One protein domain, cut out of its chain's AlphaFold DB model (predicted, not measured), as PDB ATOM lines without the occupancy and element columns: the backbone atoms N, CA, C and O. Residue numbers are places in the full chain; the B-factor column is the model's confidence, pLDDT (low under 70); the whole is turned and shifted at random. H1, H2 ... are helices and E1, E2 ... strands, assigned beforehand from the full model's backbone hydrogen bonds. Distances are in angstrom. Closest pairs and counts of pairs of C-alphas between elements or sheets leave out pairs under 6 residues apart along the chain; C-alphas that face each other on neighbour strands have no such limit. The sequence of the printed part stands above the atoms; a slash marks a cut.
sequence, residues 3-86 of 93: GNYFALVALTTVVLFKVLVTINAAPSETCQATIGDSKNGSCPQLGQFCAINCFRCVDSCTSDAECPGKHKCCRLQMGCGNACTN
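This is residues 3 to 86 of the 93 residues of a protein of Orchesella cincta (UniProt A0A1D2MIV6). A small compact head, made mostly of loops round one short hairpin of strands E1 and E2, has a long straight helix, H1, sticking out from it like a handle. There is little regular structure: the named elements hold only 30 of the 84 printed residues, in the order H1, E1, E2, of mixed class. The whole is extended, with a radius of gyration of the C-alphas of 20.7 A and spans of 66 by 28 by 14 A.

E1, residues 72 to 75, and E2, residues 82 to 85, form an antiparallel hairpin at 139 degrees. N 74 and O 83 are within hydrogen-bond range at 2.9 A, as are N 72 and O 85 at 3.0 A. The C-alphas of Arg 75 and Asn 82 face each other at 4.3 A. H1, residues 3 to 24, is apart from E2; in H1 every O i to N i+4 pair is within hydrogen-bond range.

H1 measures 31.7 A from C-alpha 3 at (141.992, 153.816, 108.959) to C-alpha 24 at (152.321, 135.143, 132.422). E1 measures 9.8 A and E2 9.3 A, ending with C-alpha 85 at (149.594, 126.808, 164.534).

Residues 3 to 28 stand free; the other 58 span 27 by 26 by 17 A. The link from H1 to E1, 47 residues, is long. The printed part has no cut. Mean pLDDT of the printed part is 73.4, with residues 21 to 34 and 45 to 53 among those under 70.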
ATOM      1  N   GLY A   3     141.875 153.249 107.605       65.19
ATOM      2  CA  GLY A   3     141.992 153.816 108.959       65.19
ATOM      3  C   GLY A   3     141.341 152.958 110.050       65.19
ATOM      4  O   GLY A   3     141.974 152.637 111.050       65.19
ATOM      5  N   ASN A   4     140.104 152.505 109.823       67.88
ATOM      6  CA  ASN A   4     139.373 151.696 110.806       67.88
ATOM      7  C   ASN A   4     139.981 150.297 110.976       67.88
ATOM      8  O   ASN A   4     139.991 149.756 112.074       67.88
ATOM      9  N   TYR A   5     140.527 149.725 109.900       70.94
ATOM     10  CA  TYR A   5     141.181 148.417 109.943       70.94
ATOM     11  C   TYR A   5     142.489 148.469 110.744       70.94
ATOM     12  O   TYR A   5     142.714 147.628 111.609       70.94
ATOM     13  N   PHE A   6     143.307 149.507 110.534       73.88
ATOM     14  CA  PHE A   6     144.542 149.714 111.291       73.88
ATOM     15  C   PHE A   6     144.282 149.909 112.793       73.88
ATOM     16  O   PHE A   6     144.963 149.309 113.624       73.88
ATOM     17  N   ALA A   7     143.246 150.675 113.151       75.69
ATOM     18  CA  ALA A   7     142.845 150.871 114.542       75.69
ATOM     19  C   ALA A   7     142.392 149.561 115.215       75.69
ATOM     20  O   ALA A   7     142.779 149.284 116.348       75.69
ATOM     21  N   LEU A   8     141.629 148.718 114.512       73.75
ATOM     22  CA  LEU A   8     141.196 147.416 115.031       73.75
ATOM     23  C   LEU A   8     142.375 146.448 115.235       73.75
ATOM     24  O   LEU A   8     142.439 145.764 116.258       73.75
ATOM     25  N   VAL A   9     143.343 146.418 114.313       76.12
ATOM     26  CA  VAL A   9     144.560 145.594 114.451       76.12
ATOM     27  C   VAL A   9     145.426 146.075 115.627       76.12
ATOM     28  O   VAL A   9     145.918 145.266 116.414       76.12
ATOM     29  N   ALA A  10     145.559 147.388 115.820       80.44
ATOM     30  CA  ALA A  10     146.286 147.950 116.958       80.44
ATOM     31  C   ALA A  10     145.602 147.643 118.303       80.44
ATOM     32  O   ALA A  10     146.255 147.235 119.260       80.44
ATOM     33  N   LEU A  11     144.274 147.775 118.384       82.56
ATOM     34  CA  LEU A  11     143.530 147.478 119.611       82.56
ATOM     35  C   LEU A  11     143.587 145.988 119.967       82.56
ATOM     36  O   LEU A  11     143.823 145.644 121.121       82.56
ATOM     37  N   THR A  12     143.430 145.100 118.984       81.44
ATOM     38  CA  THR A  12     143.482 143.644 119.211       81.44
ATOM     39  C   THR A  12     144.868 143.172 119.642       81.44
ATOM     40  O   THR A  12     144.969 142.388 120.582       81.44
ATOM     41  N   THR A  13     145.939 143.683 119.030       83.38
ATOM     42  CA  THR A  13     147.321 143.357 119.429       83.38
ATOM     43  C   THR A  13     147.657 143.868 120.830       83.38
ATOM     44  O   THR A  13     148.238 143.120 121.615       83.38
ATOM     45  N   VAL A  14     147.233 145.084 121.196       83.62
ATOM     46  CA  VAL A  14     147.404 145.620 122.558       83.62
ATOM     47  C   VAL A  14     146.629 144.791 123.582       83.62
ATOM     48  O   VAL A  14     147.194 144.431 124.613       83.62
ATOM     49  N   VAL A  15     145.365 144.451 123.305       83.50
ATOM     50  CA  VAL A  15     144.539 143.623 124.200       83.50
ATOM     51  C   VAL A  15     145.154 142.235 124.374       83.50
ATOM     52  O   VAL A  15     145.320 141.787 125.505       83.50
ATOM     53  N   LEU A  16     145.567 141.580 123.284       80.81
ATOM     54  CA  LEU A  16     146.182 140.253 123.333       80.81
ATOM     55  C   LEU A  16     147.504 140.276 124.107       80.81
ATOM     56  O   LEU A  16     147.751 139.398 124.929       80.81
ATOM     57  N   PHE A  17     148.330 141.304 123.900       80.19
ATOM     58  CA  PHE A  17     149.591 141.465 124.618       80.19
ATOM     59  C   PHE A  17     149.364 141.717 126.113       80.19
ATOM     60  O   PHE A  17     150.046 141.118 126.935       80.19
ATOM     61  N   LYS A  18     148.374 142.541 126.491       73.75
ATOM     62  CA  LYS A  18     147.988 142.728 127.901       73.75
ATOM     63  C   LYS A  18     147.517 141.421 128.527       73.75
ATOM     64  O   LYS A  18     148.000 141.086 129.601       73.75
ATOM     65  N   VAL A  19     146.648 140.677 127.839       76.94
ATOM     66  CA  VAL A  19     146.155 139.368 128.287       76.94
ATOM     67  C   VAL A  19     147.328 138.408 128.490       76.94
ATOM     68  O   VAL A  19     147.517 137.922 129.599       76.94
ATOM     69  N   LEU A  20     148.193 138.228 127.487       72.31
ATOM     70  CA  LEU A  20     149.395 137.391 127.585       72.31
ATOM     71  C   LEU A  20     150.312 137.824 128.735       72.31
ATOM     72  O   LEU A  20     150.769 136.978 129.496       72.31
ATOM     73  N   VAL A  21     150.559 139.123 128.910       69.44
ATOM     74  CA  VAL A  21     151.383 139.636 130.016       69.44
ATOM     75  C   VAL A  21     150.728 139.356 131.371       69.44
ATOM     76  O   VAL A  21     151.421 138.915 132.278       69.44
ATOM     77  N   THR A  22     149.411 139.527 131.518       64.00
ATOM     78  CA  THR A  22     148.703 139.227 132.778       64.00
ATOM     79  C   THR A  22     148.598 137.732 133.084       64.00
ATOM     80  O   THR A  22     148.673 137.364 134.250       64.00
ATOM     81  N   ILE A  23     148.479 136.860 132.070       64.75
ATOM     82  CA  ILE A  23     148.473 135.401 132.279       64.75
ATOM     83  C   ILE A  23     149.872 134.923 132.700       64.75
ATOM     84  O   ILE A  23     149.996 134.084 133.585       64.75
ATOM     85  N   ASN A  24     150.930 135.483 132.097       63.28
ATOM     86  CA  ASN A  24     152.321 135.143 132.422       63.28
ATOM     87  C   ASN A  24     152.822 135.780 133.730       63.28
ATOM     88  O   ASN A  24     153.839 135.348 134.267       63.28
ATOM     89  N   ALA A  25     152.135 136.808 134.231       61.34
ATOM     90  CA  ALA A  25     152.482 137.534 135.447       61.34
ATOM     91  C   ALA A  25     151.463 137.310 136.570       61.34
ATOM     92  O   ALA A  25     151.303 138.188 137.410       61.34
ATOM     93  N   ALA A  26     150.760 136.174 136.589       56.12
ATOM     94  CA  ALA A  26     149.976 135.787 137.752       56.12
ATOM     95  C   ALA A  26     150.937 135.294 138.855       56.12
ATOM     96  O   ALA A  26     151.471 134.188 138.728       56.12
ATOM     97  N   PRO A  27     151.201 136.067 139.929       55.56
ATOM     98  CA  PRO A  27     151.756 135.475 141.132       55.56
ATOM     99  C   PRO A  27     150.723 134.478 141.665       55.56
ATOM    100  O   PRO A  27     149.529 134.769 141.740       55.56
ATOM    101  N   SER A  28     151.162 133.270 142.004       53.03
ATOM    102  CA  SER A  28     150.341 132.357 142.795       53.03
ATOM    103  C   SER A  28     150.076 133.028 144.143       53.03
ATOM    104  O   SER A  28     150.992 133.109 144.962       53.03
ATOM    105  N   GLU A  29     148.860 133.523 144.364       53.78
ATOM    106  CA  GLU A  29     148.525 134.278 145.580       53.78
ATOM    107  C   GLU A  29     148.553 133.433 146.859       53.78
ATOM    108  O   GLU A  29     148.404 134.014 147.918       53.78
ATOM    109  N   THR A  30     148.798 132.116 146.782       57.59
ATOM    110  CA  THR A  30     149.759 131.379 147.633       57.59
ATOM    111  C   THR A  30     149.741 129.868 147.330       57.59
ATOM    112  O   THR A  30     148.847 129.369 146.650       57.59
ATOM    113  N   CYS A  31     150.793 129.193 147.818       62.22
ATOM    114  CA  CYS A  31     150.952 127.747 148.074       62.22
ATOM    115  C   CYS A  31     152.162 127.505 148.998       62.22
ATOM    116  O   CYS A  31     152.285 126.451 149.604       62.22
ATOM    117  N   GLN A  32     153.136 128.426 148.996       59.47
ATOM    118  CA  GLN A  32     154.407 128.355 149.727       59.47
ATOM    119  C   GLN A  32     155.016 129.766 149.899       59.47
ATOM    120  O   GLN A  32     156.239 129.928 149.869       59.47
ATOM    121  N   ALA A  33     154.179 130.802 150.017       60.75
ATOM    122  CA  ALA A  33     154.663 132.176 150.147       60.75
ATOM    123  C   ALA A  33     155.396 132.389 151.477       60.75
ATOM    124  O   ALA A  33     155.137 131.705 152.471       60.75
ATOM    125  N   THR A  34     156.328 133.339 151.481       60.84
ATOM    126  CA  THR A  34     157.006 133.792 152.694       60.84
ATOM    127  C   THR A  34     155.967 134.369 153.649       60.84
ATOM    128  O   THR A  34     155.266 135.312 153.288       60.84
ATOM    129  N   ILE A  35     155.854 133.799 154.848       73.50
ATOM    130  CA  ILE A  35     154.928 134.302 155.864       73.50
ATOM    131  C   ILE A  35     155.393 135.690 156.307       73.50
ATOM    132  O   ILE A  35     156.558 135.878 156.666       73.50
ATOM    133  N   GLY A  36     154.473 136.656 156.299       67.94
ATOM    134  CA  GLY A  36     154.682 137.941 156.960       67.94
ATOM    135  C   GLY A  36     154.788 137.730 158.470       67.94
ATOM    136  O   GLY A  36     153.775 137.548 159.147       67.94
ATOM    137  N   ASP A  37     156.017 137.714 158.986       67.38
ATOM    138  CA  ASP A  37     156.294 137.490 160.403       67.38
ATOM    139  C   ASP A  37     155.945 138.760 161.196       67.38
ATOM    140  O   ASP A  37     156.491 139.841 160.965       67.38
ATOM    141  N   SER A  38     154.971 138.659 162.096       72.81
ATOM    142  CA  SER A  38     154.518 139.789 162.931       72.81
ATOM    143  C   SER A  38     154.303 139.405 164.392       72.81
ATOM    144  O   SER A  38     154.055 140.278 165.225       72.81
ATOM    145  N   LYS A  39     154.419 138.117 164.740       80.69
ATOM    146  CA  LYS A  39     154.309 137.639 166.124       80.69
ATOM    147  C   LYS A  39     155.606 137.012 166.602       80.69
ATOM    148  O   LYS A  39     156.234 136.232 165.897       80.69
ATOM    149  N   ASN A  40     155.963 137.285 167.854       76.88
ATOM    150  CA  ASN A  40     157.141 136.694 168.480       76.88
ATOM    151  C   ASN A  40     157.012 135.164 168.622       76.88
ATOM    152  O   ASN A  40     155.976 134.661 169.066       76.88
ATOM    153  N   GLY A  41     158.085 134.440 168.301       74.94
ATOM    154  CA  GLY A  41     158.162 132.977 168.336       74.94
ATOM    155  C   GLY A  41     158.498 132.383 166.968       74.94
ATOM    156  O   GLY A  41     158.501 133.088 165.967       74.94
ATOM    157  N   SER A  42     158.760 131.078 166.924       77.12
ATOM    158  CA  SER A  42     159.149 130.373 165.696       77.12
ATOM    159  C   SER A  42     158.112 129.323 165.316       77.12
ATOM    160  O   SER A  42     157.468 128.734 166.186       77.12
ATOM    161  N   CYS A  43     157.967 129.067 164.016       76.81
ATOM    162  CA  CYS A  43     157.171 127.939 163.546       76.81
ATOM    163  C   CYS A  43     157.777 126.613 164.024       76.81
ATOM    164  O   CYS A  43     159.008 126.474 164.027       76.81
ATOM    165  N   PRO A  44     156.937 125.633 164.408       72.06
ATOM    166  CA  PRO A  44     157.431 124.322 164.782       72.06
ATOM    167  C   PRO A  44     158.188 123.725 163.597       72.06
ATOM    168  O   PRO A  44     157.702 123.717 162.465       72.06
ATOM    169  N   GLN A  45     159.394 123.228 163.860       68.25
ATOM    170  CA  GLN A  45     160.085 122.379 162.904       68.25
ATOM    171  C   GLN A  45     159.305 121.068 162.874       68.25
ATOM    172  O   GLN A  45     159.378 120.283 163.820       68.25
ATOM    173  N   LEU A  46     158.495 120.864 161.834       62.72
ATOM    174  CA  LEU A  46     157.891 119.565 161.582       62.72
ATOM    175  C   LEU A  46     159.046 118.565 161.476       62.72
ATOM    176  O   LEU A  46     159.898 118.661 160.590       62.72
ATOM    177  N   GLY A  47     159.134 117.674 162.464       55.66
ATOM    178  CA  GLY A  47     160.122 116.611 162.455       55.66
ATOM    179  C   GLY A  47     159.943 115.784 161.188       55.66
ATOM    180  O   GLY A  47     158.822 115.592 160.720       55.66
ATOM    181  N   GLN A  48     161.050 115.261 160.669       49.97
ATOM    182  CA  GLN A  48     161.182 114.486 159.426       49.97
ATOM    183  C   GLN A  48     160.231 113.269 159.294       49.97
ATOM    184  O   GLN A  48     160.225 112.593 158.271       49.97
ATOM    185  N   PHE A  49     159.427 112.999 160.324       50.00
ATOM    186  CA  PHE A  49     158.493 111.889 160.463       50.00
ATOM    187  C   PHE A  49     157.021 112.263 160.240       50.00
ATOM    188  O   PHE A  49     156.180 111.368 160.232       50.00
ATOM    189  N   CYS A  50     156.676 113.541 160.044       56.44
ATOM    190  CA  CYS A  50     155.303 113.903 159.700       56.44
ATOM    191  C   CYS A  50     155.093 113.768 158.181       56.44
ATOM    192  O   CYS A  50     155.245 114.719 157.418       56.44
ATOM    193  N   ALA A  51     154.771 112.551 157.737       58.50
ATOM    194  CA  ALA A  51     154.432 112.249 156.348       58.50
ATOM    195  C   ALA A  51     152.962 112.606 156.045       58.50
ATOM    196  O   ALA A  51     152.175 111.754 155.636       58.50
ATOM    197  N   ILE A  52     152.562 113.858 156.286       64.62
ATOM    198  CA  ILE A  52     151.249 114.340 155.841       64.62
ATOM    199  C   ILE A  52     151.389 114.710 154.373       64.62
ATOM    200  O   ILE A  52     152.094 115.656 154.053       64.62
ATOM    201  N   ASN A  53     150.715 113.983 153.487       69.00
ATOM    202  CA  ASN A  53     150.633 114.335 152.076       69.00
ATOM    203  C   ASN A  53     149.247 114.921 151.790       69.00
ATOM    204  O   ASN A  53     148.248 114.199 151.821       69.00
ATOM    205  N   CYS A  54     149.173 116.226 151.535       72.12
ATOM    206  CA  CYS A  54     147.911 116.857 151.166       72.12
ATOM    207  C   CYS A  54     147.657 116.717 149.668       72.12
ATOM    208  O   CYS A  54     148.479 117.096 148.839       72.12
ATOM    209  N   PHE A  55     146.461 116.242 149.314       72.25
ATOM    210  CA  PHE A  55     146.027 116.145 147.916       72.25
ATOM    211  C   PHE A  55     145.935 117.518 147.222       72.25
ATOM    212  O   PHE A  55     146.037 117.622 146.000       72.25
ATOM    213  N   ARG A  56     145.726 118.587 148.000       75.50
ATOM    214  CA  ARG A  56     145.689 119.975 147.535       75.50
ATOM    215  C   ARG A  56     146.516 120.847 148.468       75.50
ATOM    216  O   ARG A  56     146.442 120.685 149.683       75.50
ATOM    217  N   CYS A  57     147.221 121.803 147.879       81.44
ATOM    218  CA  CYS A  57     147.836 122.898 148.607       81.44
ATOM    219  C   CYS A  57     146.789 123.978 148.861       81.44
ATOM    220  O   CYS A  57     146.177 124.460 147.907       81.44
ATOM    221  N   VAL A  58     146.551 124.303 150.133       80.88
ATOM    222  CA  VAL A  58     145.578 125.319 150.537       80.88
ATOM    223  C   VAL A  58     146.159 126.115 151.694       80.88
ATOM    224  O   VAL A  58     146.327 125.594 152.794       80.88
ATOM    225  N   ASP A  59     146.442 127.389 151.459       83.81
ATOM    226  CA  ASP A  59     146.832 128.303 152.522       83.81
ATOM    227  C   ASP A  59     145.592 128.803 153.264       83.81
ATOM    228  O   ASP A  59     144.676 129.378 152.683       83.81
ATOM    229  N   SER A  60     145.570 128.573 154.571       83.81
ATOM    230  CA  SER A  60     144.551 129.095 155.486       83.81
ATOM    231  C   SER A  60     144.933 130.457 156.073       83.81
ATOM    232  O   SER A  60     144.129 131.069 156.770       83.81
ATOM    233  N   CYS A  61     146.172 130.899 155.852       84.88
ATOM    234  CA  CYS A  61     146.713 132.180 156.297       84.88
ATOM    235  C   CYS A  61     147.913 132.578 155.424       84.88
ATOM    236  O   CYS A  61     148.594 131.724 154.849       84.88
ATOM    237  N   THR A  62     148.218 133.871 155.371       85.62
ATOM    238  CA  THR A  62     149.394 134.434 154.678       85.62
ATOM    239  C   THR A  62     150.310 135.229 155.619       85.62
ATOM    240  O   THR A  62     151.496 135.427 155.342       85.62
ATOM    241  N   SER A  63     149.784 135.631 156.777       85.75
ATOM    242  CA  SER A  63     150.468 136.397 157.813       85.75
ATOM    243  C   SER A  63     150.085 135.911 159.207       85.75
ATOM    244  O   SER A  63     148.960 135.471 159.458       85.75
ATOM    245  N   ASP A  64     151.005 136.065 160.159       86.75
ATOM    246  CA  ASP A  64     150.725 135.837 161.578       86.75
ATOM    247  C   ASP A  64     149.527 136.650 162.087       86.75
ATOM    248  O   ASP A  64     148.832 136.211 163.004       86.75
ATOM    249  N   ALA A  65     149.292 137.836 161.514       86.19
ATOM    250  CA  ALA A  65     148.225 138.746 161.925       86.19
ATOM    251  C   ALA A  65     146.817 138.177 161.683       86.19
ATOM    252  O   ALA A  65     145.889 138.534 162.405       86.19
ATOM    253  N   GLU A  66     146.664 137.276 160.708       88.62
ATOM    254  CA  GLU A  66     145.391 136.608 160.405       88.62
ATOM    255  C   GLU A  66     145.056 135.521 161.426       88.62
ATOM    256  O   GLU A  66     143.895 135.171 161.635       88.62
ATOM    257  N   CYS A  67     146.076 134.992 162.096       86.94
ATOM    258  CA  CYS A  67     145.888 133.960 163.091       86.94
ATOM    259  C   CYS A  67     145.417 134.574 164.422       86.94
ATOM    260  O   CYS A  67     145.923 135.616 164.846       86.94
ATOM    261  N   PRO A  68     144.480 133.949 165.146       87.62
ATOM    262  CA  PRO A  68     144.006 134.480 166.418       87.62
ATOM    263  C   PRO A  68     145.064 134.357 167.528       87.62
ATOM    264  O   PRO A  68     145.935 133.490 167.517       87.62
ATOM    265  N   GLY A  69     145.008 135.248 168.522       85.56
ATOM    266  CA  GLY A  69     145.860 135.178 169.715       85.56
ATOM    267  C   GLY A  69     147.360 135.074 169.401       85.56
ATOM    268  O   GLY A  69     147.914 135.894 168.668       85.56
ATOM    269  N   LYS A  70     148.022 134.053 169.961       81.06
ATOM    270  CA  LYS A  70     149.468 133.795 169.799       81.06
ATOM    271  C   LYS A  70     149.797 132.816 168.667       81.06
ATOM    272  O   LYS A  70     150.954 132.429 168.527       81.06
ATOM    273  N   HIS A  71     148.802 132.397 167.885       83.69
ATOM    274  CA  HIS A  71     149.025 131.515 166.745       83.69
ATOM    275  C   HIS A  71     149.836 132.226 165.670       83.69
ATOM    276  O   HIS A  71     149.597 133.404 165.396       83.69
ATOM    277  N   LYS A  72     150.769 131.498 165.066       83.69
ATOM    278  CA  LYS A  72     151.569 131.956 163.932       83.69
ATOM    279  C   LYS A  72     151.109 131.260 162.665       83.69
ATOM    280  O   LYS A  72     150.655 130.114 162.725       83.69
ATOM    281  N   CYS A  73     151.229 131.949 161.543       85.88
ATOM    282  CA  CYS A  73     150.983 131.349 160.249       85.88
ATOM    283  C   CYS A  73     152.228 130.561 159.852       85.88
ATOM    284  O   CYS A  73     153.313 131.120 159.758       85.88
ATOM    285  N   CYS A  74     152.108 129.250 159.682       82.19
ATOM    286  CA  CYS A  74     153.262 128.396 159.441       82.19
ATOM    287  C   CYS A  74     153.054 127.517 158.224       82.19
ATOM    288  O   CYS A  74     151.973 126.979 157.999       82.19
ATOM    289  N   ARG A  75     154.134 127.338 157.467       80.00
ATOM    290  CA  ARG A  75     154.156 126.491 156.283       80.00
ATOM    291  C   ARG A  75     154.150 125.029 156.694       80.00
ATOM    292  O   ARG A  75     155.065 124.562 157.374       80.00
ATOM    293  N   LEU A  76     153.136 124.310 156.246       76.00
ATOM    294  CA  LEU A  76     153.054 122.868 156.375       76.00
ATOM    295  C   LEU A  76     153.959 122.218 155.317       76.00
ATOM    296  O   LEU A  76     154.059 122.669 154.170       76.00
ATOM    297  N   GLN A  77     154.668 121.162 155.708       69.56
ATOM    298  CA  GLN A  77     155.499 120.393 154.783       69.56
ATOM    299  C   GLN A  77     154.631 119.598 153.788       69.56
ATOM    300  O   GLN A  77     153.437 119.410 153.988       69.56
ATOM    301  N   MET A  78     155.246 119.162 152.686       65.56
ATOM    302  CA  MET A  78     154.638 118.325 151.634       65.56
ATOM    303  C   MET A  78     153.460 118.939 150.852       65.56
ATOM    304  O   MET A  78     152.607 118.221 150.342       65.56
ATOM    305  N   GLY A  79     153.433 120.264 150.691       66.75
ATOM    306  CA  GLY A  79     152.464 120.911 149.796       66.75
ATOM    307  C   GLY A  79     151.066 121.055 150.394       66.75
ATOM    308  O   GLY A  79     150.096 121.128 149.656       66.75
ATOM    309  N   CYS A  80     150.970 121.111 151.722       77.31
ATOM    310  CA  CYS A  80     149.731 121.381 152.448       77.31
ATOM    311  C   CYS A  80     149.406 122.881 152.605       77.31
ATOM    312  O   CYS A  80     148.367 123.203 153.168       77.31
ATOM    313  N   GLY A  81     150.256 123.791 152.116       82.75
ATOM    314  CA  GLY A  81     150.083 125.242 152.268       82.75
ATOM    315  C   GLY A  81     150.444 125.751 153.667       82.75
ATOM    316  O   GLY A  81     151.193 125.107 154.402       82.75
ATOM    317  N   ASN A  82     149.932 126.921 154.027       84.69
ATOM    318  CA  ASN A  82     150.128 127.568 155.318       84.69
ATOM    319  C   ASN A  82     148.923 127.369 156.252       84.69
ATOM    320  O   ASN A  82     147.774 127.455 155.825       84.69
ATOM    321  N   ALA A  83     149.165 127.175 157.548       82.75
ATOM    322  CA  ALA A  83     148.111 127.074 158.554       82.75
ATOM    323  C   ALA A  83     148.493 127.773 159.863       82.75
ATOM    324  O   ALA A  83     149.663 127.833 160.247       82.75
ATOM    325  N   CYS A  84     147.482 128.272 160.576       85.44
ATOM    326  CA  CYS A  84     147.662 128.834 161.908       85.44
ATOM    327  C   CYS A  84     147.980 127.722 162.910       85.44
ATOM    328  O   CYS A  84     147.151 126.850 163.165       85.44
ATOM    329  N   THR A  85     149.165 127.767 163.512       76.44
ATOM    330  CA  THR A  85     149.594 126.808 164.534       76.44
ATOM    331  C   THR A  85     150.004 127.519 165.813       76.44
ATOM    332  O   THR A  85     150.502 128.648 165.810       76.44
ATOM    333  N   ASN A  86     149.816 126.837 166.942       70.12
ATOM    334  CA  ASN A  86     150.491 127.220 168.175       70.12
ATOM    335  C   ASN A  86     151.979 126.927 167.988       70.12
ATOM    336  O   ASN A  86     152.330 125.847 167.507       70.12
TER     337      ASN A  86